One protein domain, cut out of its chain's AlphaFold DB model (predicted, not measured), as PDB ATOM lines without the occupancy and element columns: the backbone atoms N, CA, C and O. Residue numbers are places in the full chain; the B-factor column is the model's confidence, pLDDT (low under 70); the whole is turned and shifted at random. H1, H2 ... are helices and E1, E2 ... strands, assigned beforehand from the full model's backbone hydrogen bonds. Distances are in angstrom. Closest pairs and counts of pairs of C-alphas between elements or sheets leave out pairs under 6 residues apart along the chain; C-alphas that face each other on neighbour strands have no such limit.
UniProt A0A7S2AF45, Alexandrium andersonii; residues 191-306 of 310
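AT A GLANCE: This is residues 191 to 306 of the 310 residues of a protein of Alexandrium andersonii (UniProt A0A7S2AF45). A twisted antiparallel sheet of four strands runs through the middle of the body, with H2 over one face and H3 over the other, while H1, packed on H2, and H4 lie toward opposite ends. The long loop of residues 282 to 298 reaches away from the body, and the greatest length runs from it to H4. The printed part has 116 residues, with four named helices followed by four named strands, in the order H1 H2 H3 H4 E1 E2 E3 E4. The class is mixed, and the strands make a meander, each the antiparallel neighbour of the one before, in the order E1 E2 E3 E4. The whole is compact, with a radius of gyration of the C-alphas of 14.7 A, yet elongated, spanning 47 by 24 by 24 A.

HOW THE PARTS SIT: Begin with H1, residues 191 to 201, which touches H2, residues 205 to 212, at a steep tilt of 63 degrees, opposite ways; their closest C-alphas, of Ala 198 and Leu 205, are 5.8 A apart. Next find the sheet: E1, residues 257 to 260, E2, 267 to 272, E3, 275 to 281, and E4, 299 to 305. Look for N 259 and O 269 between E1 and E2, 2.8 A, N 270 and O 277 between E2 and E3, 2.8 A, and N 302 and O 278 between E3 and E4, 2.8 A. H1 only grazes this sheet, with residues 191 to 195. H2 is on it at a height over the sheet of 8.6 A; the closest C-alphas of H2 and E2, Gln 206 and Ala 267, are 4.8 A apart. H3, residues 221 to 227, is on the opposite face at a height of 10.4 A; C-alphas 221 and 259 are its closest to E1, at 5.3 A. H4, residues 241 to 252, only grazes the sheet with residues 247 to 252. In H1 and H2 every O i to N i+4 pair is within hydrogen-bond range; H4 has 7 of 8, and H3 has 1 of 3, beside 2 of 4 for O i to N i+3.

IN THESE COORDINATES: Find C-alpha 191 at (22.888, -45.066, 1.459), where H1 begins its 15.3 A. H2 measures 10.3 A, H3 10.4 A and H4 16.3 A, the last from C-alpha 241 at (48.434, -53.307, 0.013). E1 measures 9.9 A, E2 13.4 A, E3 19.7 A and E4 19.2 A, ending at C-alpha 305, (28.065, -57.449, 0.579).

THE WHOLE: The two C-alphas farthest apart, those of Glu 241 and Gly 290, are 47.3 A apart. The printed part has no cut. The links H3 to H4 and E3 to E4 are long. Its mean pLDDT is 83.3, and residues 230 to 233 and 283 to 298 are under 70.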
ATOM      1  N   VAL A 191      22.974 -45.187   2.925       95.44
ATOM      2  CA  VAL A 191      22.888 -45.066   1.459       95.44
ATOM      3  C   VAL A 191      21.461 -45.328   0.978       95.44
ATOM      4  O   VAL A 191      20.923 -44.563   0.183       95.44
ATOM      5  N   LYS A 192      20.800 -46.350   1.536       93.88
ATOM      6  CA  LYS A 192      19.398 -46.666   1.227       93.88
ATOM      7  C   LYS A 192      18.442 -45.530   1.596       93.88
ATOM      8  O   LYS A 192      17.571 -45.199   0.796       93.88
ATOM      9  N   LYS A 193      18.606 -44.914   2.775       94.06
ATOM     10  CA  LYS A 193      17.754 -43.799   3.226       94.06
ATOM     11  C   LYS A 193      17.902 -42.591   2.303       94.06
ATOM     12  O   LYS A 193      16.893 -42.010   1.911       94.06
ATOM     13  N   LEU A 194      19.132 -42.257   1.908       95.62
ATOM     14  CA  LEU A 194      19.383 -41.188   0.940       95.62
ATOM     15  C   LEU A 194      18.849 -41.523  -0.456       95.62
ATOM     16  O   LEU A 194      18.295 -40.640  -1.097       95.62
ATOM     17  N   ALA A 195      18.935 -42.778  -0.905       92.88
ATOM     18  CA  ALA A 195      18.376 -43.199  -2.191       92.88
ATOM     19  C   ALA A 195      16.846 -43.086  -2.241       92.88
ATOM     20  O   ALA A 195      16.290 -42.555  -3.203       92.88
ATOM     21  N   LEU A 196      16.157 -43.524  -1.182       91.50
ATOM     22  CA  LEU A 196      14.707 -43.358  -1.058       91.50
ATOM     23  C   LEU A 196      14.314 -41.881  -0.982       91.50
ATOM     24  O   LEU A 196      13.340 -41.472  -1.613       91.50
ATOM     25  N   TRP A 197      15.082 -41.077  -0.245       94.06
ATOM     26  CA  TRP A 197      14.860 -39.637  -0.153       94.06
ATOM     27  C   TRP A 197      15.061 -38.943  -1.508       94.06
ATOM     28  O   TRP A 197      14.183 -38.202  -1.941       94.06
ATOM     29  N   ALA A 198      16.152 -39.246  -2.218       92.50
ATOM     30  CA  ALA A 198      16.442 -38.705  -3.544       92.50
ATOM     31  C   ALA A 198      15.308 -39.021  -4.527       92.50
ATOM     32  O   ALA A 198      14.811 -38.121  -5.199       92.50
ATOM     33  N   LYS A 199      14.826 -40.272  -4.527       89.25
ATOM     34  CA  LYS A 199      13.680 -40.702  -5.335       89.25
ATOM     35  C   LYS A 199      12.394 -39.959  -4.978       89.25
ATOM     36  O   LYS A 199      11.670 -39.507  -5.858       89.25
ATOM     37  N   LYS A 200      12.095 -39.826  -3.683       90.12
ATOM     38  CA  LYS A 200      10.891 -39.136  -3.195       90.12
ATOM     39  C   LYS A 200      10.861 -37.662  -3.608       90.12
ATOM     40  O   LYS A 200       9.783 -37.124  -3.844       90.12
ATOM     41  N   HIS A 201      12.025 -37.021  -3.660       90.62
ATOM     42  CA  HIS A 201      12.160 -35.587  -3.903       90.62
ATOM     43  C   HIS A 201      12.675 -35.235  -5.311       90.62
ATOM     44  O   HIS A 201      12.926 -34.062  -5.576       90.62
ATOM     45  N   ASP A 202      12.772 -36.216  -6.217       89.81
ATOM     46  CA  ASP A 202      13.210 -36.032  -7.610       89.81
ATOM     47  C   ASP A 202      14.605 -35.377  -7.726       89.81
ATOM     48  O   ASP A 202      14.813 -34.413  -8.471       89.81
ATOM     49  N   PHE A 203      15.560 -35.883  -6.936       89.69
ATOM     50  CA  PHE A 203      16.977 -35.507  -6.991       89.69
ATOM     51  C   PHE A 203      17.837 -36.582  -7.648       89.69
ATOM     52  O   PHE A 203      17.633 -37.779  -7.439       89.69
ATOM     53  N   ASP A 204      18.871 -36.154  -8.369       88.38
ATOM     54  CA  ASP A 204      19.907 -37.067  -8.830       88.38
ATOM     55  C   ASP A 204      20.606 -37.742  -7.635       88.38
ATOM     56  O   ASP A 204      21.040 -37.092  -6.680       88.38
ATOM     57  N   LEU A 205      20.684 -39.075  -7.667       91.25
ATOM     58  CA  LEU A 205      21.253 -39.842  -6.563       91.25
ATOM     59  C   LEU A 205      22.768 -39.630  -6.443       91.25
ATOM     60  O   LEU A 205      23.278 -39.586  -5.323       91.25
ATOM     61  N   GLN A 206      23.488 -39.482  -7.556       90.31
ATOM     62  CA  GLN A 206      24.925 -39.222  -7.509       90.31
ATOM     63  C   GLN A 206      25.202 -37.884  -6.834       90.31
ATOM     64  O   GLN A 206      26.102 -37.817  -5.995       90.31
ATOM     65  N   ASP A 207      24.412 -36.852  -7.134       89.44
ATOM     66  CA  ASP A 207      24.542 -35.539  -6.496       89.44
ATOM     67  C   ASP A 207      24.267 -35.618  -4.991       89.44
ATOM     68  O   ASP A 207      25.066 -35.128  -4.187       89.44
ATOM     69  N   VAL A 208      23.192 -36.310  -4.588       93.38
ATOM     70  CA  VAL A 208      22.864 -36.520  -3.167       93.38
ATOM     71  C   VAL A 208      24.010 -37.213  -2.432       93.38
ATOM     72  O   VAL A 208      24.418 -36.752  -1.368       93.38
ATOM     73  N   LEU A 209      24.553 -38.303  -2.979       94.38
ATOM     74  CA  LEU A 209      25.630 -39.062  -2.332       94.38
ATOM     75  C   LEU A 209      26.954 -38.283  -2.316       94.38
ATOM     76  O   LEU A 209      27.665 -38.322  -1.313       94.38
ATOM     77  N   THR A 210      27.248 -37.533  -3.382       91.75
ATOM     78  CA  THR A 210      28.419 -36.641  -3.472       91.75
ATOM     79  C   THR A 210      28.385 -35.562  -2.396       91.75
ATOM     80  O   THR A 210      29.402 -35.262  -1.771       91.75
ATOM     81  N   LEU A 211      27.209 -34.978  -2.163       92.88
ATOM     82  CA  LEU A 211      27.021 -33.934  -1.161       92.88
ATOM     83  C   LEU A 211      26.830 -34.499   0.252       92.88
ATOM     84  O   LEU A 211      27.004 -33.764   1.220       92.88
ATOM     85  N   ALA A 212      26.496 -35.779   0.409       95.56
ATOM     86  CA  ALA A 212      26.323 -36.392   1.723       95.56
ATOM     87  C   ALA A 212      27.612 -36.995   2.293       95.56
ATOM     88  O   ALA A 212      27.841 -36.907   3.499       95.56
ATOM     89  N   TYR A 213      28.463 -37.601   1.459       95.44
ATOM     90  CA  TYR A 213      29.586 -38.426   1.917       95.44
ATOM     91  C   TYR A 213      30.955 -37.883   1.539       95.44
ATOM     92  O   TYR A 213      31.112 -37.124   0.583       95.44
ATOM     93  N   SER A 214      31.960 -38.263   2.321       93.19
ATOM     94  CA  SER A 214      33.336 -37.844   2.070       93.19
ATOM     95  C   SER A 214      33.873 -38.554   0.827       93.19
ATOM     96  O   SER A 214      33.530 -39.704   0.552       93.19
ATOM     97  N   ARG A 215      34.699 -37.861   0.043       91.94
ATOM     98  CA  ARG A 215      35.297 -38.415  -1.177       91.94
ATOM     99  C   ARG A 215      36.492 -39.298  -0.828       91.94
ATOM    100  O   ARG A 215      37.358 -38.875  -0.067       91.94
ATOM    101  N   PHE A 216      36.597 -40.468  -1.451       91.31
ATOM    102  CA  PHE A 216      37.826 -41.254  -1.423       91.31
ATOM    103  C   PHE A 216      38.915 -40.570  -2.256       91.31
ATOM    104  O   PHE A 216      38.711 -40.250  -3.432       91.31
ATOM    105  N   TYR A 217      40.083 -40.342  -1.655       86.19
ATOM    106  CA  TYR A 217      41.175 -39.633  -2.313       86.19
ATOM    107  C   TYR A 217      42.194 -40.572  -2.940       86.19
ATOM    108  O   TYR A 217      42.659 -41.533  -2.334       86.19
ATOM    109  N   GLY A 218      42.615 -40.207  -4.150       81.50
ATOM    110  CA  GLY A 218      43.756 -40.811  -4.823       81.50
ATOM    111  C   GLY A 218      43.426 -41.948  -5.780       81.50
ATOM    112  O   GLY A 218      44.354 -42.373  -6.451       81.50
ATOM    113  N   GLN A 219      42.176 -42.412  -5.877       83.62
ATOM    114  CA  GLN A 219      41.755 -43.426  -6.854       83.62
ATOM    115  C   GLN A 219      40.333 -43.164  -7.360       83.62
ATOM    116  O   GLN A 219      39.535 -42.487  -6.706       83.62
ATOM    117  N   TRP A 220      40.035 -43.736  -8.520       89.12
ATOM    118  CA  TRP A 220      38.731 -43.717  -9.173       89.12
ATOM    119  C   TRP A 220      38.020 -45.054  -8.985       89.12
ATOM    120  O   TRP A 220      38.658 -46.095  -8.798       89.12
ATOM    121  N   TRP A 221      36.690 -45.044  -9.065       90.25
ATOM    122  CA  TRP A 221      35.904 -46.273  -8.981       90.25
ATOM    123  C   TRP A 221      36.328 -47.319 -10.024       90.25
ATOM    124  O   TRP A 221      36.331 -48.514  -9.746       90.25
ATOM    125  N   GLU A 222      36.741 -46.882 -11.210       89.94
ATOM    126  CA  GLU A 222      37.147 -47.739 -12.321       89.94
ATOM    127  C   GLU A 222      38.373 -48.590 -12.010       89.94
ATOM    128  O   GLU A 222      38.497 -49.671 -12.571       89.94
ATOM    129  N   GLN A 223      39.238 -48.128 -11.109       89.94
ATOM    130  CA  GLN A 223      40.405 -48.884 -10.657       89.94
ATOM    131  C   GLN A 223      40.021 -49.874  -9.557       89.94
ATOM    132  O   GLN A 223      40.598 -50.949  -9.445       89.94
ATOM    133  N   LEU A 224      39.028 -49.515  -8.739       87.56
ATOM    134  CA  LEU A 224      38.575 -50.349  -7.633       87.56
ATOM    135  C   LEU A 224      37.681 -51.499  -8.105       87.56
ATOM    136  O   LEU A 224      37.766 -52.599  -7.566       87.56
ATOM    137  N   LYS A 225      36.836 -51.259  -9.114       87.88
ATOM    138  CA  LYS A 225      35.830 -52.224  -9.580       87.88
ATOM    139  C   LYS A 225      36.429 -53.537 -10.093       87.88
ATOM    140  O   LYS A 225      35.735 -54.540 -10.076       87.88
ATOM    141  N   GLU A 226      37.694 -53.553 -10.514       87.56
ATOM    142  CA  GLU A 226      38.384 -54.783 -10.942       87.56
ATOM    143  C   GLU A 226      38.534 -55.800  -9.799       87.56
ATOM    144  O   GLU A 226      38.590 -57.002 -10.041       87.56
ATOM    145  N   TYR A 227      38.528 -55.330  -8.548       86.88
ATOM    146  CA  TYR A 227      38.597 -56.159  -7.339       86.88
ATOM    147  C   TYR A 227      37.213 -56.490  -6.759       86.88
ATOM    148  O   TYR A 227      37.105 -57.123  -5.702       86.88
ATOM    149  N   ILE A 228      36.153 -56.036  -7.434       80.81
ATOM    150  CA  ILE A 228      34.761 -56.165  -7.013       80.81
ATOM    151  C   ILE A 228      34.032 -56.952  -8.082       80.81
ATOM    152  O   ILE A 228      33.598 -56.404  -9.089       80.81
ATOM    153  N   GLU A 229      33.855 -58.245  -7.850       71.81
ATOM    154  CA  GLU A 229      33.040 -59.053  -8.745       71.81
ATOM    155  C   GLU A 229      31.547 -58.815  -8.434       71.81
ATOM    156  O   GLU A 229      31.103 -59.108  -7.313       71.81
ATOM    157  N   PRO A 230      30.743 -58.291  -9.386       63.44
ATOM    158  CA  PRO A 230      29.301 -58.134  -9.203       63.44
ATOM    159  C   PRO A 230      28.647 -59.446  -8.759       63.44
ATOM    160  O   PRO A 230      28.927 -60.513  -9.302       63.44
ATOM    161  N   GLY A 231      27.802 -59.381  -7.726       57.72
ATOM    162  CA  GLY A 231      27.126 -60.562  -7.173       57.72
ATOM    163  C   GLY A 231      28.027 -61.547  -6.411       57.72
ATOM    164  O   GLY A 231      27.536 -62.581  -5.956       57.72
ATOM    165  N   LYS A 232      29.320 -61.247  -6.237       65.31
ATOM    166  CA  LYS A 232      30.289 -62.104  -5.539       65.31
ATOM    167  C   LYS A 232      30.994 -61.346  -4.401       65.31
ATOM    168  O   LYS A 232      30.372 -60.546  -3.706       65.31
ATOM    169  N   ARG A 233      32.251 -61.702  -4.112       68.06
ATOM    170  CA  ARG A 233      33.053 -61.233  -2.975       68.06
ATOM    171  C   ARG A 233      33.997 -60.118  -3.413       68.06
ATOM    172  O   ARG A 233      34.350 -60.000  -4.581       68.06
ATOM    173  N   PHE A 234      34.421 -59.328  -2.437       73.88
ATOM    174  CA  PHE A 234      35.461 -58.326  -2.609       73.88
ATOM    175  C   PHE A 234      36.812 -58.984  -2.353       73.88
ATOM    176  O   PHE A 234      37.055 -59.475  -1.248       73.88
ATOM    177  N   ASN A 235      37.685 -59.011  -3.356       79.69
ATOM    178  CA  ASN A 235      38.987 -59.651  -3.223       79.69
ATOM    179  C   ASN A 235      40.007 -58.662  -2.637       79.69
ATOM    180  O   ASN A 235      40.827 -58.078  -3.347       79.69
ATOM    181  N   LEU A 236      39.934 -58.455  -1.315       82.94
ATOM    182  CA  LEU A 236      40.869 -57.581  -0.597       82.94
ATOM    183  C   LEU A 236      42.323 -58.048  -0.762       82.94
ATOM    184  O   LEU A 236      43.223 -57.214  -0.820       82.94
ATOM    185  N   THR A 237      42.579 -59.354  -0.861       84.81
ATOM    186  CA  THR A 237      43.944 -59.896  -0.942       84.81
ATOM    187  C   THR A 237      44.601 -59.622  -2.294       84.81
ATOM    188  O   THR A 237      45.792 -59.316  -2.326       84.81
ATOM    189  N   ALA A 238      43.837 -59.623  -3.389       88.50
ATOM    190  CA  ALA A 238      44.324 -59.238  -4.717       88.50
ATOM    191  C   ALA A 238      44.583 -57.727  -4.860       88.50
ATOM    192  O   ALA A 238      45.305 -57.305  -5.763       88.50
ATOM    193  N   MET A 239      44.012 -56.906  -3.976       89.00
ATOM    194  CA  MET A 239      44.189 -55.458  -4.002       89.00
ATOM    195  C   MET A 239      45.614 -55.051  -3.593       89.00
ATOM    196  O   MET A 239      46.170 -55.658  -2.671       89.00
ATOM    197  N   PRO A 240      46.202 -53.994  -4.196       91.94
ATOM    198  CA  PRO A 240      47.446 -53.407  -3.712       91.94
ATOM    199  C   PRO A 240      47.367 -53.077  -2.218       91.94
ATOM    200  O   PRO A 240      46.389 -52.483  -1.765       91.94
ATOM    201  N   GLU A 241      48.411 -53.420  -1.457       92.38
ATOM    202  CA  GLU A 241      48.434 -53.307   0.013       92.38
ATOM    203  C   GLU A 241      48.013 -51.917   0.505       92.38
ATOM    204  O   GLU A 241      47.158 -51.797   1.379       92.38
ATOM    205  N   LYS A 242      48.526 -50.864  -0.140       90.50
ATOM    206  CA  LYS A 242      48.170 -49.476   0.171       90.50
ATOM    207  C   LYS A 242      46.658 -49.223   0.133       90.50
ATOM    208  O   LYS A 242      46.151 -48.488   0.971       90.50
ATOM    209  N   TRP A 243      45.949 -49.773  -0.852       90.00
ATOM    210  CA  TRP A 243      44.501 -49.577  -0.981       90.00
ATOM    211  C   TRP A 243      43.742 -50.493  -0.040       90.00
ATOM    212  O   TRP A 243      42.760 -50.061   0.553       90.00
ATOM    213  N   ARG A 244      44.225 -51.725   0.139       90.69
ATOM    214  CA  ARG A 244      43.623 -52.699   1.044       90.69
ATOM    215  C   ARG A 244      43.456 -52.116   2.442       90.69
ATOM    216  O   ARG A 244      42.333 -52.084   2.923       90.69
ATOM    217  N   THR A 245      44.522 -51.568   3.032       91.19
ATOM    218  CA  THR A 245      44.457 -50.964   4.372       91.19
ATOM    219  C   THR A 245      43.459 -49.806   4.423       91.19
ATOM    220  O   THR A 245      42.636 -49.742   5.324       91.19
ATOM    221  N   GLN A 246      43.460 -48.924   3.417       91.56
ATOM    222  CA  GLN A 246      42.538 -47.782   3.376       91.56
ATOM    223  C   GLN A 246      41.070 -48.210   3.252       91.56
ATOM    224  O   GLN A 246      40.194 -47.612   3.874       91.56
ATOM    225  N   ILE A 247      40.788 -49.224   2.435       91.12
ATOM    226  CA  ILE A 247      39.439 -49.761   2.259       91.12
ATOM    227  C   ILE A 247      38.995 -50.514   3.513       91.12
ATOM    228  O   ILE A 247      37.861 -50.327   3.944       91.12
ATOM    229  N   GLU A 248      39.871 -51.309   4.128       90.88
ATOM    230  CA  GLU A 248      39.592 -51.979   5.402       90.88
ATOM    231  C   GLU A 248      39.278 -50.964   6.505       90.88
ATOM    232  O   GLU A 248      38.276 -51.125   7.202       90.88
ATOM    233  N   ASP A 249      40.048 -49.879   6.605       92.06
ATOM    234  CA  ASP A 249      39.781 -48.798   7.556       92.06
ATOM    235  C   ASP A 249      38.397 -48.177   7.320       92.06
ATOM    236  O   ASP A 249      37.635 -47.989   8.270       92.06
ATOM    237  N   ILE A 250      38.021 -47.924   6.059       92.12
ATOM    238  CA  ILE A 250      36.691 -47.402   5.702       92.12
ATOM    239  C   ILE A 250      35.580 -48.389   6.066       92.12
ATOM    240  O   ILE A 250      34.556 -47.985   6.609       92.12
ATOM    241  N   MET A 251      35.770 -49.675   5.774       90.38
ATOM    242  CA  MET A 251      34.774 -50.714   6.043       90.38
ATOM    243  C   MET A 251      34.554 -50.946   7.539       90.38
ATOM    244  O   MET A 251      33.435 -51.257   7.945       90.38
ATOM    245  N   MET A 252      35.618 -50.853   8.337       89.19
ATOM    246  CA  MET A 252      35.593 -51.197   9.757       89.19
ATOM    247  C   MET A 252      35.206 -50.015  10.642       89.19
ATOM    248  O   MET A 252      34.445 -50.184  11.592       89.19
ATOM    249  N   TYR A 253      35.754 -48.835  10.353       89.50
ATOM    250  CA  TYR A 253      35.720 -47.693  11.272       89.50
ATOM    251  C   TYR A 253      35.422 -46.366  10.583       89.50
ATOM    252  O   TYR A 253      35.118 -45.376  11.251       89.50
ATOM    253  N   GLY A 254      35.574 -46.306   9.263       85.88
ATOM    254  CA  GLY A 254      35.521 -45.050   8.546       85.88
ATOM    255  C   GLY A 254      34.102 -44.545   8.314       85.88
ATOM    256  O   GLY A 254      33.125 -45.299   8.327       85.88
ATOM    257  N   PRO A 255      33.974 -43.235   8.054       90.81
ATOM    258  CA  PRO A 255      32.721 -42.679   7.588       90.81
ATOM    259  C   PRO A 255      32.366 -43.264   6.219       90.81
ATOM    260  O   PRO A 255      33.232 -43.664   5.430       90.81
ATOM    261  N   ARG A 256      31.072 -43.229   5.896       94.75
ATOM    262  CA  ARG A 256      30.591 -43.518   4.542       94.75
ATOM    263  C   ARG A 256      31.365 -42.664   3.550       94.75
ATOM    264  O   ARG A 256      31.437 -41.442   3.690       94.75
ATOM    265  N   THR A 257      31.948 -43.331   2.566       94.19
ATOM    266  CA  THR A 257      32.895 -42.714   1.641       94.19
ATOM    267  C   THR A 257      32.482 -43.048   0.220       94.19
ATOM    268  O   THR A 257      32.235 -44.214  -0.096       94.19
ATOM    269  N   TYR A 258      32.393 -42.029  -0.636       94.56
ATOM    270  CA  TYR A 258      32.066 -42.210  -2.043       94.56
ATOM    271  C   TYR A 258      33.314 -42.244  -2.926       94.56
ATOM    272  O   TYR A 258      34.317 -41.575  -2.669       94.56
ATOM    273  N   PHE A 259      33.220 -43.004  -4.009       93.38
ATOM    274  CA  PHE A 259      34.233 -43.149  -5.038       93.38
ATOM    275  C   PHE A 259      33.743 -42.423  -6.290       93.38
ATOM    276  O   PHE A 259      32.658 -42.744  -6.787       93.38
ATOM    277  N   PRO A 260      34.491 -41.428  -6.784       90.88
ATOM    278  CA  PRO A 260      34.124 -40.696  -7.986       90.88
ATOM    279  C   PRO A 260      34.283 -41.560  -9.244       90.88
ATOM    280  O   PRO A 260      35.092 -42.494  -9.267       90.88
ATOM    281  N   THR A 261      33.562 -41.195 -10.303       85.75
ATOM    282  CA  THR A 261      33.845 -41.653 -11.676       85.75
ATOM    283  C   THR A 261      35.201 -41.145 -12.155       85.75
ATOM    284  O   THR A 261      35.659 -40.093 -11.709       85.75
ATOM    285  N   GLY A 262      35.812 -41.824 -13.124       80.75
ATOM    286  CA  GLY A 262      37.071 -41.410 -13.750       80.75
ATOM    287  C   GLY A 262      36.990 -40.052 -14.459       80.75
ATOM    288  O   GLY A 262      38.005 -39.380 -14.621       80.75
ATOM    289  N   SER A 263      35.783 -39.607 -14.830       80.00
ATOM    290  CA  SER A 263      35.519 -38.252 -15.338       80.00
ATOM    291  C   SER A 263      35.422 -37.194 -14.230       80.00
ATOM    292  O   SER A 263      35.374 -35.998 -14.515       80.00
ATOM    293  N   GLY A 264      35.383 -37.611 -12.961       72.69
ATOM    294  CA  GLY A 264      35.193 -36.747 -11.798       72.69
ATOM    295  C   GLY A 264      33.757 -36.269 -11.590       72.69
ATOM    296  O   GLY A 264      33.532 -35.429 -10.717       72.69
ATOM    297  N   GLN A 265      32.800 -36.783 -12.362       75.19
ATOM    298  CA  GLN A 265      31.387 -36.438 -12.253       75.19
ATOM    299  C   GLN A 265      30.700 -37.360 -11.242       75.19
ATOM    300  O   GLN A 265      30.503 -38.542 -11.513       75.19
ATOM    301  N   GLY A 266      30.363 -36.811 -10.075       80.56
ATOM    302  CA  GLY A 266      29.496 -37.465  -9.098       80.56
ATOM    303  C   GLY A 266      30.085 -38.695  -8.399       80.56
ATOM    304  O   GLY A 266      31.249 -39.070  -8.571       80.56
ATOM    305  N   ALA A 267      29.256 -39.306  -7.559       82.31
ATOM    306  CA  ALA A 267      29.539 -40.564  -6.892       82.31
ATOM    307  C   ALA A 267      29.176 -41.727  -7.817       82.31
ATOM    308  O   ALA A 267      28.038 -41.822  -8.260       82.31
ATOM    309  N   GLN A 268      30.115 -42.643  -8.047       90.69
ATOM    310  CA  GLN A 268      29.867 -43.889  -8.779       90.69
ATOM    311  C   GLN A 268      29.658 -45.071  -7.837       90.69
ATOM    312  O   GLN A 268      28.898 -45.989  -8.142       90.69
ATOM    313  N   ALA A 269      30.303 -45.038  -6.673       94.06
ATOM    314  CA  ALA A 269      30.070 -46.003  -5.616       94.06
ATOM    315  C   ALA A 269      30.202 -45.378  -4.233       94.06
ATOM    316  O   ALA A 269      30.795 -44.317  -4.078       94.06
ATOM    317  N   VAL A 270      29.663 -46.054  -3.227       95.25
ATOM    318  CA  VAL A 270      29.768 -45.709  -1.813       95.25
ATOM    319  C   VAL A 270      30.060 -46.976  -1.028       95.25
ATOM    320  O   VAL A 270      29.379 -47.986  -1.212       95.25
ATOM    321  N   ILE A 271      31.042 -46.912  -0.133       94.25
ATOM    322  CA  ILE A 271      31.251 -47.940   0.888       94.25
ATOM    323  C   ILE A 271      30.555 -47.494   2.172       94.25
ATOM    324  O   ILE A 271      30.750 -46.376   2.650       94.25
ATOM    325  N   GLU A 272      29.727 -48.382   2.715       94.12
ATOM    326  CA  GLU A 272      29.083 -48.258   4.019       94.12
ATOM    327  C   GLU A 272      29.247 -49.598   4.737       94.12
ATOM    328  O   GLU A 272      28.616 -50.597   4.374       94.12
ATOM    329  N   ASN A 273      30.097 -49.617   5.763       91.44
ATOM    330  CA  ASN A 273      30.485 -50.827   6.481       91.44
ATOM    331  C   ASN A 273      30.997 -51.900   5.491       91.44
ATOM    332  O   ASN A 273      31.747 -51.619   4.559       91.44
ATOM    333  N   PHE A 274      30.508 -53.134   5.618       90.69
ATOM    334  CA  PHE A 274      30.775 -54.245   4.702       90.69
ATOM    335  C   PHE A 274      29.845 -54.264   3.482       90.69
ATOM    336  O   PHE A 274      29.454 -55.334   3.015       90.69
ATOM    337  N   LYS A 275      29.417 -53.106   2.976       91.88
ATOM    338  CA  LYS A 275      28.575 -53.016   1.779       91.88
ATOM    339  C   LYS A 275      29.156 -51.997   0.814       91.88
ATOM    340  O   LYS A 275      29.491 -50.882   1.206       91.88
ATOM    341  N   VAL A 276      29.216 -52.374  -0.457       92.00
ATOM    342  CA  VAL A 276      29.454 -51.445  -1.563       92.00
ATOM    343  C   VAL A 276      28.135 -51.231  -2.280       92.00
ATOM    344  O   VAL A 276      27.483 -52.188  -2.699       92.00
ATOM    345  N   TYR A 277      27.758 -49.973  -2.441       93.31
ATOM    346  CA  TYR A 277      26.661 -49.553  -3.293       93.31
ATOM    347  C   TYR A 277      27.277 -48.899  -4.512       93.31
ATOM    348  O   TYR A 277      27.964 -47.897  -4.359       93.31
ATOM    349  N   TYR A 278      27.058 -49.435  -5.702       91.38
ATOM    350  CA  TYR A 278      27.537 -48.804  -6.926       91.38
ATOM    351  C   TYR A 278      26.385 -48.528  -7.872       91.38
ATOM    352  O   TYR A 278      25.379 -49.238  -7.905       91.38
ATOM    353  N   MET A 279      26.535 -47.449  -8.616       90.25
ATOM    354  CA  MET A 279      25.576 -46.992  -9.598       90.25
ATOM    355  C   MET A 279      26.024 -47.481 -10.969       90.25
ATOM    356  O   MET A 279      27.213 -47.520 -11.280       90.25
ATOM    357  N   THR A 280      25.073 -47.890 -11.792       86.12
ATOM    358  CA  THR A 280      25.291 -48.167 -13.213       86.12
ATOM    359  C   THR A 280      24.301 -47.351 -14.014       86.12
ATOM    360  O   THR A 280      23.132 -47.272 -13.627       86.12
ATOM    361  N   GLU A 281      24.752 -46.779 -15.129       78.94
ATOM    362  CA  GLU A 281      23.858 -46.147 -16.093       78.94
ATOM    363  C   GLU A 281      22.801 -47.152 -16.545       78.94
ATOM    364  O   GLU A 281      23.098 -48.230 -17.066       78.94
ATOM    365  N   ASN A 282      21.547 -46.793 -16.336       71.06
ATOM    366  CA  ASN A 282      20.422 -47.527 -16.848       71.06
ATOM    367  C   ASN A 282      20.081 -46.967 -18.231       71.06
ATOM    368  O   ASN A 282      19.315 -46.016 -18.369       71.06
ATOM    369  N   LYS A 283      20.650 -47.599 -19.266       59.97
ATOM    370  CA  LYS A 283      20.455 -47.236 -20.681       59.97
ATOM    371  C   LYS A 283      18.988 -47.223 -21.132       59.97
ATOM    372  O   LYS A 283      18.699 -46.694 -22.200       59.97
ATOM    373  N   GLN A 284      18.071 -47.810 -20.358       55.69
ATOM    374  CA  GLN A 284      16.637 -47.802 -20.665       55.69
ATOM    375  C   GLN A 284      15.961 -46.460 -20.356       55.69
ATOM    376  O   GLN A 284      14.867 -46.205 -20.853       55.69
ATOM    377  N   TRP A 285      16.603 -45.589 -19.577       53.53
ATOM    378  CA  TRP A 285      16.066 -44.284 -19.210       53.53
ATOM    379  C   TRP A 285      16.731 -43.207 -20.054       53.53
ATOM    380  O   TRP A 285      17.660 -42.522 -19.634       53.53
ATOM    381  N   THR A 286      16.284 -43.102 -21.300       48.75
ATOM    382  CA  THR A 286      16.676 -41.999 -22.172       48.75
ATOM    383  C   THR A 286      15.986 -40.719 -21.712       48.75
ATOM    384  O   THR A 286      14.833 -40.739 -21.280       48.75
ATOM    385  N   HIS A 287      16.721 -39.606 -21.777       50.09
ATOM    386  CA  HIS A 287      16.240 -38.267 -21.455       50.09
ATOM    387  C   HIS A 287      14.818 -38.047 -21.993       50.09
ATOM    388  O   HIS A 287      14.583 -38.162 -23.202       50.09
ATOM    389  N   GLY A 288      13.883 -37.690 -21.105       53.28
ATOM    390  CA  GLY A 288      12.673 -36.992 -21.533       53.28
ATOM    391  C   GLY A 288      13.101 -35.839 -22.442       53.28
ATOM    392  O   GLY A 288      14.131 -35.206 -22.202       53.28
ATOM    393  N   LYS A 289      12.396 -35.626 -23.554       51.72
ATOM    394  CA  LYS A 289      12.842 -34.715 -24.622       51.72
ATOM    395  C   LYS A 289      12.898 -33.232 -24.197       51.72
ATOM    396  O   LYS A 289      13.164 -32.388 -25.051       51.72
ATOM    397  N   GLY A 290      12.683 -32.894 -22.924       57.03
ATOM    398  CA  GLY A 290      12.857 -31.554 -22.375       57.03
ATOM    399  C   GLY A 290      13.799 -31.495 -21.169       57.03
ATOM    400  O   GLY A 290      13.759 -32.336 -20.280       57.03
ATOM    401  N   TRP A 291      14.565 -30.402 -21.076       51.72
ATOM    402  CA  TRP A 291      15.355 -29.999 -19.894       51.72
ATOM    403  C   TRP A 291      14.515 -29.783 -18.615       51.72
ATOM    404  O   TRP A 291      15.069 -29.536 -17.546       51.72
ATOM    405  N   HIS A 292      13.186 -29.836 -18.731       54.31
ATOM    406  CA  HIS A 292      12.222 -29.643 -17.648       54.31
ATOM    407  C   HIS A 292      11.469 -30.921 -17.267       54.31
ATOM    408  O   HIS A 292      10.684 -30.897 -16.318       54.31
ATOM    409  N   ASP A 293      11.685 -32.022 -17.988       54.47
ATOM    410  CA  ASP A 293      11.090 -33.295 -17.614       54.47
ATOM    411  C   ASP A 293      11.851 -33.838 -16.400       54.47
ATOM    412  O   ASP A 293      13.078 -33.750 -16.349       54.47
ATOM    413  N   LYS A 294      11.091 -34.320 -15.403       57.38
ATOM    414  CA  LYS A 294      11.540 -34.901 -14.120       57.38
ATOM    415  C   LYS A 294      12.908 -35.559 -14.230       57.38
ATOM    416  O   LYS A 294      13.148 -36.258 -15.215       57.38
ATOM    417  N   TYR A 295      13.760 -35.395 -13.215       57.34
ATOM    418  CA  TYR A 295      15.048 -36.087 -13.176       57.34
ATOM    419  C   TYR A 295      14.787 -37.587 -13.205       57.34
ATOM    420  O   TYR A 295      14.499 -38.231 -12.200       57.34
ATOM    421  N   VAL A 296      14.862 -38.155 -14.401       56.81
ATOM    422  CA  VAL A 296      14.746 -39.583 -14.583       56.81
ATOM    423  C   VAL A 296      16.006 -40.142 -13.967       56.81
ATOM    424  O   VAL A 296      17.045 -40.025 -14.595       56.81
ATOM    425  N   HIS A 297      15.926 -40.653 -12.733       66.69
ATOM    426  CA  HIS A 297      17.065 -41.201 -11.998       66.69
ATOM    427  C   HIS A 297      17.734 -42.270 -12.869       66.69
ATOM    428  O   HIS A 297      17.285 -43.422 -12.873       66.69
ATOM    429  N   PRO A 298      18.791 -41.939 -13.628       68.19
ATOM    430  CA  PRO A 298      19.235 -42.792 -14.719       68.19
ATOM    431  C   PRO A 298      20.135 -43.898 -14.178       68.19
ATOM    432  O   PRO A 298      20.809 -44.587 -14.931       68.19
ATOM    433  N   PHE A 299      20.175 -44.070 -12.859       76.75
ATOM    434  CA  PHE A 299      21.097 -44.946 -12.181       76.75
ATOM    435  C   PHE A 299      20.340 -46.071 -11.503       76.75
ATOM    436  O   PHE A 299      19.478 -45.865 -10.647       76.75
ATOM    437  N   LYS A 300      20.721 -47.291 -11.864       84.81
ATOM    438  CA  LYS A 300      20.418 -48.470 -11.067       84.81
ATOM    439  C   LYS A 300      21.479 -48.565  -9.979       84.81
ATOM    440  O   LYS A 300      22.669 -48.602 -10.286       84.81
ATOM    441  N   MET A 301      21.051 -48.578  -8.721       89.69
ATOM    442  CA  MET A 301      21.941 -48.822  -7.590       89.69
ATOM    443  C   MET A 301      21.974 -50.321  -7.296       89.69
ATOM    444  O   MET A 301      20.934 -50.930  -7.051       89.69
ATOM    445  N   THR A 302      23.171 -50.893  -7.285       89.12
ATOM    446  CA  THR A 302      23.417 -52.291  -6.936       89.12
ATOM    447  C   THR A 302      24.181 -52.351  -5.622       89.12
ATOM    448  O   THR A 302      25.131 -51.598  -5.415       89.12
ATOM    449  N   GLN A 303      23.764 -53.245  -4.726       90.75
ATOM    450  CA  GLN A 303      24.426 -53.490  -3.446       90.75
ATOM    451  C   GLN A 303      25.203 -54.809  -3.506       90.75
ATOM    452  O   GLN A 303      24.641 -55.840  -3.867       90.75
ATOM    453  N   VAL A 304      26.458 -54.794  -3.065       87.25
ATOM    454  CA  VAL A 304      27.297 -55.985  -2.878       87.25
ATOM    455  C   VAL A 304      27.744 -56.045  -1.423       87.25
ATOM    456  O   VAL A 304      28.183 -55.043  -0.861       87.25
ATOM    457  N   VAL A 305      27.601 -57.214  -0.795       85.88
ATOM    458  CA  VAL A 305      28.065 -57.449   0.579       85.88
ATOM    459  C   VAL A 305      29.502 -57.952   0.539       85.88
ATOM    460  O   VAL A 305      29.809 -58.943  -0.120       85.88
ATOM    461  N   LEU A 306      30.372 -57.285   1.282       78.50
ATOM    462  CA  LEU A 306      31.781 -57.613   1.399       78.50
ATOM    463  C   LEU A 306      31.938 -58.729   2.425       78.50
ATOM    464  O   LEU A 306      31.536 -58.598   3.580       78.50
TER     465      LEU A 306